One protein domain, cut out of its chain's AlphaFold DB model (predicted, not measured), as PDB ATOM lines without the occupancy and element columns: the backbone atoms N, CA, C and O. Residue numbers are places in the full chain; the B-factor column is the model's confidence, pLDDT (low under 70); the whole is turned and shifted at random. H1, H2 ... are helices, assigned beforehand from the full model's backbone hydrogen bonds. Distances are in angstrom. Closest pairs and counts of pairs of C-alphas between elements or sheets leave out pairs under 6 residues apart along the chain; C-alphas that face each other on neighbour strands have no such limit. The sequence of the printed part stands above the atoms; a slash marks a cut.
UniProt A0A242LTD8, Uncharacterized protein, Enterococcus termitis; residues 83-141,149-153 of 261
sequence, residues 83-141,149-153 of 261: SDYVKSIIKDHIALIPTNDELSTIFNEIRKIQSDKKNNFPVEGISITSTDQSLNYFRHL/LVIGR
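What this domain is: This is residues 83 to 141 and 149 to 153 of the 261 residues of an uncharacterized protein of Enterococcus termitis (UniProt A0A242LTD8). One long straight helix, H2, makes the long axis of a rod, with two short helices packed on it, H1 crosswise on residues 100 to 107 and H4 on residues 106 to 110. Past the other end of H2 a long loop sticks out with residues 124 to 131 and folds back into the short H3, which touches no helix. The printed part has 64 residues with four named helices, H1, H2, H3 and H4 in chain order, and no named strand; the class is all helix. It is only just loose, close to extended, with a radius of gyration of the C-alphas of 15.9 A, and spans 48 by 19 by 18 A.

Where its parts are: Find C-alpha 83 at (38.012, 147.793, -6.343); from there H1 runs through residues 83 to 90, 10.9 A. Next look at C-alpha 100 at (36.468, 143.733, -9.876), where H2 begins; it covers residues 100 to 119, 28.1 A. H3 is residues 132 to 137, 10.2 A. H4 is residues 149 to 153, 6.2 A, ending at C-alpha 153 at (31.357, 154.841, -15.727).

How they stand to each other: H1 touches H2, which meets it with residues 100 to 107 alone; the closest C-alphas, Ser 83 and Ser 104, are 4.8 A apart. Their lines are about perpendicular, at 88 degrees. H4 touches residues 106 to 110 of H2 alone, closest at the C-alphas of Ile 106 and Val 150, 6.7 A. H1 and H4 are close but not clearly touching, the closest C-alphas, Val 86 and Val 150, being 7.3 A apart. H3 is apart from H1, H2 and H4. In H2 and H4 every O i to N i+4 pair is within hydrogen-bond range; H1 has 3 of 4, and H3 has 0 of 2 but 3 of 3 O i to N i+3 pairs.

The domain as a whole: The C-alphas farthest apart, Ala 95 and Gly 125, are 49.3 A apart. Residues 142 to 148 are not printed, and C-alphas 141 and 149 lie 10.9 A apart across this cut. The link from H1 to H2 is short, that from H2 to H3 long, with 12 residues. Residues 91 to 98 have pLDDT under 70.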
ATOM      1  N   SER A  83      39.453 148.020  -6.222       85.62
ATOM      2  CA  SER A  83      38.012 147.793  -6.343       85.62
ATOM      3  C   SER A  83      37.228 148.169  -5.077       85.62
ATOM      4  O   SER A  83      36.110 148.677  -5.183       85.62
ATOM      5  N   ASP A  84      37.812 148.007  -3.887       85.75
ATOM      6  CA  ASP A  84      37.147 148.266  -2.605       85.75
ATOM      7  C   ASP A  84      36.902 149.760  -2.389       85.75
ATOM      8  O   ASP A  84      35.870 150.167  -1.843       85.75
ATOM      9  N   TYR A  85      37.802 150.601  -2.902       85.56
ATOM     10  CA  TYR A  85      37.614 152.049  -2.918       85.56
ATOM     11  C   TYR A  85      36.369 152.448  -3.710       85.56
ATOM     12  O   TYR A  85      35.566 153.251  -3.229       85.56
ATOM     13  N   VAL A  86      36.164 151.860  -4.889       85.19
ATOM     14  CA  VAL A  86      34.991 152.156  -5.724       85.19
ATOM     15  C   VAL A  86      33.719 151.567  -5.109       85.19
ATOM     16  O   VAL A  86      32.705 152.264  -5.034       85.19
ATOM     17  N   LYS A  87      33.780 150.346  -4.557       83.38
ATOM     18  CA  LYS A  87      32.657 149.741  -3.816       83.38
ATOM     19  C   LYS A  87      32.207 150.610  -2.651       83.38
ATOM     20  O   LYS A  87      31.011 150.815  -2.487       83.38
ATOM     21  N   SER A  88      33.134 151.200  -1.895       82.06
ATOM     22  CA  SER A  88      32.788 152.074  -0.761       82.06
ATOM     23  C   SER A  88      31.975 153.318  -1.158       82.06
ATOM     24  O   SER A  88      31.234 153.867  -0.340       82.06
ATOM     25  N   ILE A  89      32.084 153.754  -2.418       79.38
ATOM     26  CA  ILE A  89      31.335 154.891  -2.966       79.38
ATOM     27  C   ILE A  89      29.910 154.467  -3.343       79.38
ATOM     28  O   ILE A  89      28.968 155.221  -3.091       79.38
ATOM     29  N   ILE A  90      29.773 153.270  -3.920       73.94
ATOM     30  CA  ILE A  90      28.517 152.688  -4.421       73.94
ATOM     31  C   ILE A  90      27.708 152.011  -3.294       73.94
ATOM     32  O   ILE A  90      26.486 151.923  -3.378       73.94
ATOM     33  N   LYS A  91      28.382 151.582  -2.217       67.19
ATOM     34  CA  LYS A  91      27.832 150.961  -0.998       67.19
ATOM     35  C   LYS A  91      26.934 149.740  -1.252       67.19
ATOM     36  O   LYS A  91      25.797 149.724  -0.804       67.19
ATOM     37  N   ASP A  92      27.424 148.737  -1.980       59.06
ATOM     38  CA  ASP A  92      26.729 147.454  -2.246       59.06
ATOM     39  C   ASP A  92      25.303 147.575  -2.825       59.06
ATOM     40  O   ASP A  92      24.563 146.597  -2.908       59.06
ATOM     41  N   HIS A  93      24.900 148.773  -3.255       55.69
ATOM     42  CA  HIS A  93      23.523 149.051  -3.627       55.69
ATOM     43  C   HIS A  93      23.189 148.632  -5.050       55.69
ATOM     44  O   HIS A  93      22.030 148.733  -5.396       55.69
ATOM     45  N   ILE A  94      24.127 148.177  -5.884       57.12
ATOM     46  CA  ILE A  94      23.841 147.824  -7.282       57.12
ATOM     47  C   ILE A  94      23.803 146.302  -7.415       57.12
ATOM     48  O   ILE A  94      24.786 145.632  -7.116       57.12
ATOM     49  N   ALA A  95      22.677 145.754  -7.880       53.81
ATOM     50  CA  ALA A  95      22.519 144.307  -8.074       53.81
ATOM     51  C   ALA A  95      23.472 143.728  -9.146       53.81
ATOM     52  O   ALA A  95      23.861 142.566  -9.066       53.81
ATOM     53  N   LEU A  96      23.884 144.552 -10.114       56.94
ATOM     54  CA  LEU A  96      24.959 144.293 -11.076       56.94
ATOM     55  C   LEU A  96      26.180 145.151 -10.710       56.94
ATOM     56  O   LEU A  96      26.409 146.222 -11.272       56.94
ATOM     57  N   ILE A  97      26.948 144.719  -9.712       62.06
ATOM     58  CA  ILE A  97      28.257 145.326  -9.447       62.06
ATOM     59  C   ILE A  97      29.133 145.055 -10.685       62.06
ATOM     60  O   ILE A  97      29.229 143.887 -11.080       62.06
ATOM     61  N   PRO A  98      29.776 146.077 -11.289       66.81
ATOM     62  CA  PRO A  98      30.811 145.844 -12.287       66.81
ATOM     63  C   PRO A  98      31.841 144.849 -11.744       66.81
ATOM     64  O   PRO A  98      32.106 144.797 -10.539       66.81
ATOM     65  N   THR A  99      32.429 144.043 -12.614       75.50
ATOM     66  CA  THR A  99      33.492 143.110 -12.231       75.50
ATOM     67  C   THR A  99      34.605 143.836 -11.460       75.50
ATOM     68  O   THR A  99      34.827 145.037 -11.630       75.50
ATOM     69  N   ASN A 100      35.344 143.122 -10.601       79.94
ATOM     70  CA  ASN A 100      36.468 143.733  -9.876       79.94
ATOM     71  C   ASN A 100      37.486 144.391 -10.833       79.94
ATOM     72  O   ASN A 100      38.098 145.392 -10.458       79.94
ATOM     73  N   ASP A 101      37.623 143.880 -12.060       80.62
ATOM     74  CA  ASP A 101      38.470 144.453 -13.113       80.62
ATOM     75  C   ASP A 101      37.933 145.802 -13.617       80.62
ATOM     76  O   ASP A 101      38.686 146.774 -13.739       80.62
ATOM     77  N   GLU A 102      36.624 145.914 -13.846       79.88
ATOM     78  CA  GLU A 102      35.972 147.179 -14.213       79.88
ATOM     79  C   GLU A 102      36.061 148.202 -13.076       79.88
ATOM     80  O   GLU A 102      36.435 149.354 -13.301       79.88
ATOM     81  N   LEU A 103      35.812 147.787 -11.832       85.19
ATOM     82  CA  LEU A 103      35.966 148.653 -10.659       85.19
ATOM     83  C   LEU A 103      37.413 149.139 -10.495       85.19
ATOM     84  O   LEU A 103      37.648 150.316 -10.215       85.19
ATOM     85  N   SER A 104      38.390 148.262 -10.714       87.25
ATOM     86  CA  SER A 104      39.811 148.625 -10.681       87.25
ATOM     87  C   SER A 104      40.183 149.570 -11.827       87.25
ATOM     88  O   SER A 104      41.006 150.469 -11.650       87.25
ATOM     89  N   THR A 105      39.537 149.431 -12.986       86.81
ATOM     90  CA  THR A 105      39.683 150.362 -14.112       86.81
ATOM     91  C   THR A 105      39.165 151.751 -13.736       86.81
ATOM     92  O   THR A 105      39.902 152.728 -13.870       86.81
ATOM     93  N   ILE A 106      37.962 151.843 -13.153       87.12
ATOM     94  CA  ILE A 106      37.394 153.104 -12.638       87.12
ATOM     95  C   ILE A 106      38.335 153.742 -11.605       87.12
ATOM     96  O   ILE A 106      38.605 154.945 -11.663       87.12
ATOM     97  N   PHE A 107      38.885 152.947 -10.682       90.31
ATOM     98  CA  PHE A 107      39.864 153.430  -9.708       90.31
ATOM     99  C   PHE A 107      41.107 154.023 -10.381       90.31
ATOM    100  O   PHE A 107      41.531 155.135 -10.049       90.31
ATOM    101  N   ASN A 108      41.688 153.304 -11.343       90.12
ATOM    102  CA  ASN A 108      42.891 153.741 -12.046       90.12
ATOM    103  C   ASN A 108      42.660 155.035 -12.833       90.12
ATOM    104  O   ASN A 108      43.543 155.894 -12.880       90.12
ATOM    105  N   GLU A 109      41.466 155.231 -13.388       88.94
ATOM    106  CA  GLU A 109      41.093 156.492 -14.026       88.94
ATOM    107  C   GLU A 109      41.003 157.652 -13.033       88.94
ATOM    108  O   GLU A 109      41.558 158.724 -13.291       88.94
ATOM    109  N   ILE A 110      40.379 157.443 -11.869       90.12
ATOM    110  CA  ILE A 110      40.345 158.449 -10.795       90.12
ATOM    111  C   ILE A 110      41.777 158.798 -10.368       90.12
ATOM    112  O   ILE A 110      42.121 159.978 -10.252       90.12
ATOM    113  N   ARG A 111      42.639 157.789 -10.192       90.06
ATOM    114  CA  ARG A 111      44.056 157.971  -9.844       90.06
ATOM    115  C   ARG A 111      44.815 158.742 -10.924       90.06
ATOM    116  O   ARG A 111      45.640 159.600 -10.592       90.06
ATOM    117  N   LYS A 112      44.534 158.487 -12.203       91.38
ATOM    118  CA  LYS A 112      45.110 159.240 -13.323       91.38
ATOM    119  C   LYS A 112      44.693 160.709 -13.264       91.38
ATOM    120  O   LYS A 112      45.565 161.567 -13.231       91.38
ATOM    121  N   ILE A 113      43.400 161.002 -13.104       89.56
ATOM    122  CA  ILE A 113      42.889 162.379 -12.961       89.56
ATOM    123  C   ILE A 113      43.530 163.091 -11.757       89.56
ATOM    124  O   ILE A 113      43.887 164.269 -11.841       89.56
ATOM    125  N   GLN A 114      43.710 162.392 -10.632       88.31
ATOM    126  CA  GLN A 114      44.435 162.930  -9.475       88.31
ATOM    127  C   GLN A 114      45.890 163.259  -9.811       88.31
ATOM    128  O   GLN A 114      46.389 164.312  -9.413       88.31
ATOM    129  N   SER A 115      46.569 162.363 -10.524       89.12
ATOM    130  CA  SER A 115      47.973 162.520 -10.913       89.12
ATOM    131  C   SER A 115      48.139 163.694 -11.876       89.12
ATOM    132  O   SER A 115      48.986 164.556 -11.651       89.12
ATOM    133  N   ASP A 116      47.252 163.807 -12.863       89.19
ATOM    134  CA  ASP A 116      47.216 164.919 -13.812       89.19
ATOM    135  C   ASP A 116      47.005 166.251 -13.083       89.19
ATOM    136  O   ASP A 116      47.728 167.214 -13.322       89.19
ATOM    137  N   LYS A 117      46.094 166.304 -12.100       88.31
ATOM    138  CA  LYS A 117      45.896 167.499 -11.262       88.31
ATOM    139  C   LYS A 117      47.122 167.858 -10.430       88.31
ATOM    140  O   LYS A 117      47.433 169.040 -10.311       88.31
ATOM    141  N   LYS A 118      47.819 166.870  -9.858       85.12
ATOM    142  CA  LYS A 118      49.062 167.100  -9.101       85.12
ATOM    143  C   LYS A 118      50.175 167.637  -9.998       85.12
ATOM    144  O   LYS A 118      50.959 168.462  -9.544       85.12
ATOM    145  N   ASN A 119      50.213 167.212 -11.255       83.69
ATOM    146  CA  ASN A 119      51.289 167.535 -12.188       83.69
ATOM    147  C   ASN A 119      50.962 168.709 -13.125       83.69
ATOM    148  O   ASN A 119      51.822 169.116 -13.896       83.69
ATOM    149  N   ASN A 120      49.748 169.265 -13.047       77.06
ATOM    150  CA  ASN A 120      49.221 170.213 -14.034       77.06
ATOM    151  C   ASN A 120      50.081 171.481 -14.193       77.06
ATOM    152  O   ASN A 120      50.309 171.934 -15.306       77.06
ATOM    153  N   PHE A 121      50.592 172.041 -13.087       76.56
ATOM    154  CA  PHE A 121      51.449 173.236 -13.105       76.56
ATOM    155  C   PHE A 121      52.472 173.209 -11.965       76.56
ATOM    156  O   PHE A 121      52.113 172.734 -10.885       76.56
ATOM    157  N   PRO A 122      53.699 173.735 -12.134       80.44
ATOM    158  CA  PRO A 122      54.694 173.818 -11.063       80.44
ATOM    159  C   PRO A 122      54.196 174.671  -9.887       80.44
ATOM    160  O   PRO A 122      53.672 175.762 -10.089       80.44
ATOM    161  N   VAL A 123      54.372 174.183  -8.657       82.88
ATOM    162  CA  VAL A 123      54.068 174.940  -7.420       82.88
ATOM    163  C   VAL A 123      55.245 174.956  -6.443       82.88
ATOM    164  O   VAL A 123      55.091 175.271  -5.266       82.88
ATOM    165  N   GLU A 124      56.427 174.580  -6.921       83.06
ATOM    166  CA  GLU A 124      57.646 174.600  -6.124       83.06
ATOM    167  C   GLU A 124      57.980 176.037  -5.698       83.06
ATOM    168  O   GLU A 124      57.826 176.981  -6.470       83.06
ATOM    169  N   GLY A 125      58.379 176.211  -4.435       84.12
ATOM    170  CA  GLY A 125      58.679 177.525  -3.858       84.12
ATOM    171  C   GLY A 125      57.454 178.388  -3.525       84.12
ATOM    172  O   GLY A 125      57.611 179.475  -2.968       84.12
ATOM    173  N   ILE A 126      56.233 177.925  -3.809       85.75
ATOM    174  CA  ILE A 126      55.013 178.663  -3.482       85.75
ATOM    175  C   ILE A 126      54.638 178.442  -2.012       85.75
ATOM    176  O   ILE A 126      54.372 177.323  -1.581       85.75
ATOM    177  N   SER A 127      54.560 179.533  -1.252       87.62
ATOM    178  CA  SER A 127      54.071 179.529   0.131       87.62
ATOM    179  C   SER A 127      52.628 180.018   0.197       87.62
ATOM    180  O   SER A 127      52.301 181.074  -0.344       87.62
ATOM    181  N   ILE A 128      51.773 179.276   0.901       86.19
ATOM    182  CA  ILE A 128      50.404 179.695   1.217       86.19
ATOM    183  C   ILE A 128      50.316 180.179   2.665       86.19
ATOM    184  O   ILE A 128      50.928 179.621   3.574       86.19
ATOM    185  N   THR A 129      49.532 181.226   2.880       88.88
ATOM    186  CA  THR A 129      49.298 181.853   4.193       88.88
ATOM    187  C   THR A 129      48.065 181.289   4.900       88.88
ATOM    188  O   THR A 129      47.954 181.366   6.124       88.88
ATOM    189  N   SER A 130      47.153 180.668   4.149       87.25
ATOM    190  CA  SER A 130      45.933 180.041   4.653       87.25
ATOM    191  C   SER A 130      45.628 178.738   3.902       87.25
ATOM    192  O   SER A 130      46.152 178.490   2.819       87.25
ATOM    193  N   THR A 131      44.827 177.845   4.495       83.69
ATOM    194  CA  THR A 131      44.514 176.532   3.892       83.69
ATOM    195  C   THR A 131      43.639 176.643   2.647       83.69
ATOM    196  O   THR A 131      43.802 175.851   1.723       83.69
ATOM    197  N   ASP A 132      42.736 177.620   2.587       86.06
ATOM    198  CA  ASP A 132      41.855 177.866   1.438       86.06
ATOM    199  C   ASP A 132      42.632 178.253   0.172       86.06
ATOM    200  O   ASP A 132      42.241 177.859  -0.924       86.06
ATOM    201  N   GLN A 133      43.798 178.898   0.311       88.56
ATOM    202  CA  GLN A 133      44.670 179.225  -0.823       88.56
ATOM    203  C   GLN A 133      45.157 177.983  -1.579       88.56
ATOM    204  O   GLN A 133      45.472 178.085  -2.761       88.56
ATOM    205  N   SER A 134      45.158 176.798  -0.953       84.81
ATOM    206  CA  SER A 134      45.452 175.540  -1.656       84.81
ATOM    207  C   SER A 134      44.471 175.252  -2.805       84.81
ATOM    208  O   SER A 134      44.852 174.632  -3.802       84.81
ATOM    209  N   LEU A 135      43.229 175.749  -2.717       86.88
ATOM    210  CA  LEU A 135      42.205 175.567  -3.748       86.88
ATOM    211  C   LEU A 135      42.552 176.303  -5.047       86.88
ATOM    212  O   LEU A 135      42.215 175.803  -6.121       86.88
ATOM    213  N   ASN A 136      43.292 177.415  -4.960       88.25
ATOM    214  CA  ASN A 136      43.689 178.241  -6.108       88.25
ATOM    215  C   ASN A 136      44.595 177.497  -7.098       88.25
ATOM    216  O   ASN A 136      44.686 177.876  -8.261       88.25
ATOM    217  N   TYR A 137      45.251 176.424  -6.652       87.25
ATOM    218  CA  TYR A 137      46.133 175.613  -7.492       87.25
ATOM    219  C   TYR A 137      45.402 174.450  -8.167       87.25
ATOM    220  O   TYR A 137      46.025 173.677  -8.888       87.25
ATOM    221  N   PHE A 138      44.095 174.286  -7.922       83.94
ATOM    222  CA  PHE A 138      43.242 173.262  -8.542       83.94
ATOM    223  C   PHE A 138      43.760 171.811  -8.420       83.94
ATOM    224  O   PHE A 138      43.296 170.914  -9.133       83.94
ATOM    225  N   ARG A 139      44.662 171.553  -7.458       86.75
ATOM    226  CA  ARG A 139      45.249 170.239  -7.134       86.75
ATOM    227  C   ARG A 139      44.355 169.394  -6.215       86.75
ATOM    228  O   ARG A 139      44.845 168.633  -5.387       86.75
ATOM    229  N   HIS A 140      43.041 169.549  -6.337       85.69
ATOM    230  CA  HIS A 140      42.053 168.846  -5.525       85.69
ATOM    231  C   HIS A 140      41.015 168.144  -6.405       85.69
ATOM    232  O   HIS A 140      40.708 168.586  -7.518       85.69
ATOM    233  N   LEU A 141      40.465 167.052  -5.876       85.69
ATOM    234  CA  LEU A 141      39.223 166.443  -6.335       85.69
ATOM    235  C   LEU A 141      38.213 166.503  -5.201       85.69
ATOM    236  O   LEU A 141      38.531 166.165  -4.062       85.69
ATOM    237  N   LEU A 149      32.270 160.696 -11.623       83.12
ATOM    238  CA  LEU A 149      33.119 159.806 -12.424       83.12
ATOM    239  C   LEU A 149      32.685 158.344 -12.279       83.12
ATOM    240  O   LEU A 149      32.537 157.652 -13.280       83.12
ATOM    241  N   VAL A 150      32.429 157.895 -11.047       82.94
ATOM    242  CA  VAL A 150      31.983 156.522 -10.771       82.94
ATOM    243  C   VAL A 150      30.638 156.238 -11.440       82.94
ATOM    244  O   VAL A 150      30.532 155.280 -12.197       82.94
ATOM    245  N   ILE A 151      29.629 157.091 -11.234       78.88
ATOM    246  CA  ILE A 151      28.314 156.929 -11.875       78.88
ATOM    247  C   ILE A 151      28.450 156.983 -13.387       78.88
ATOM    248  O   ILE A 151      27.907 156.125 -14.072       78.88
ATOM    249  N   GLY A 152      29.208 157.950 -13.903       74.56
ATOM    250  CA  GLY A 152      29.391 158.108 -15.333       74.56
ATOM    251  C   GLY A 152      30.043 156.900 -15.993       74.56
ATOM    252  O   GLY A 152      29.772 156.636 -17.156       74.56
ATOM    253  N   ARG A 153      30.840 156.127 -15.254       78.12
ATOM    254  CA  ARG A 153      31.357 154.841 -15.727       78.12
ATOM    255  C   ARG A 153      30.371 153.692 -15.574       78.12
ATOM    256  O   ARG A 153      30.301 152.877 -16.479       78.12
TER     257      ARG A 153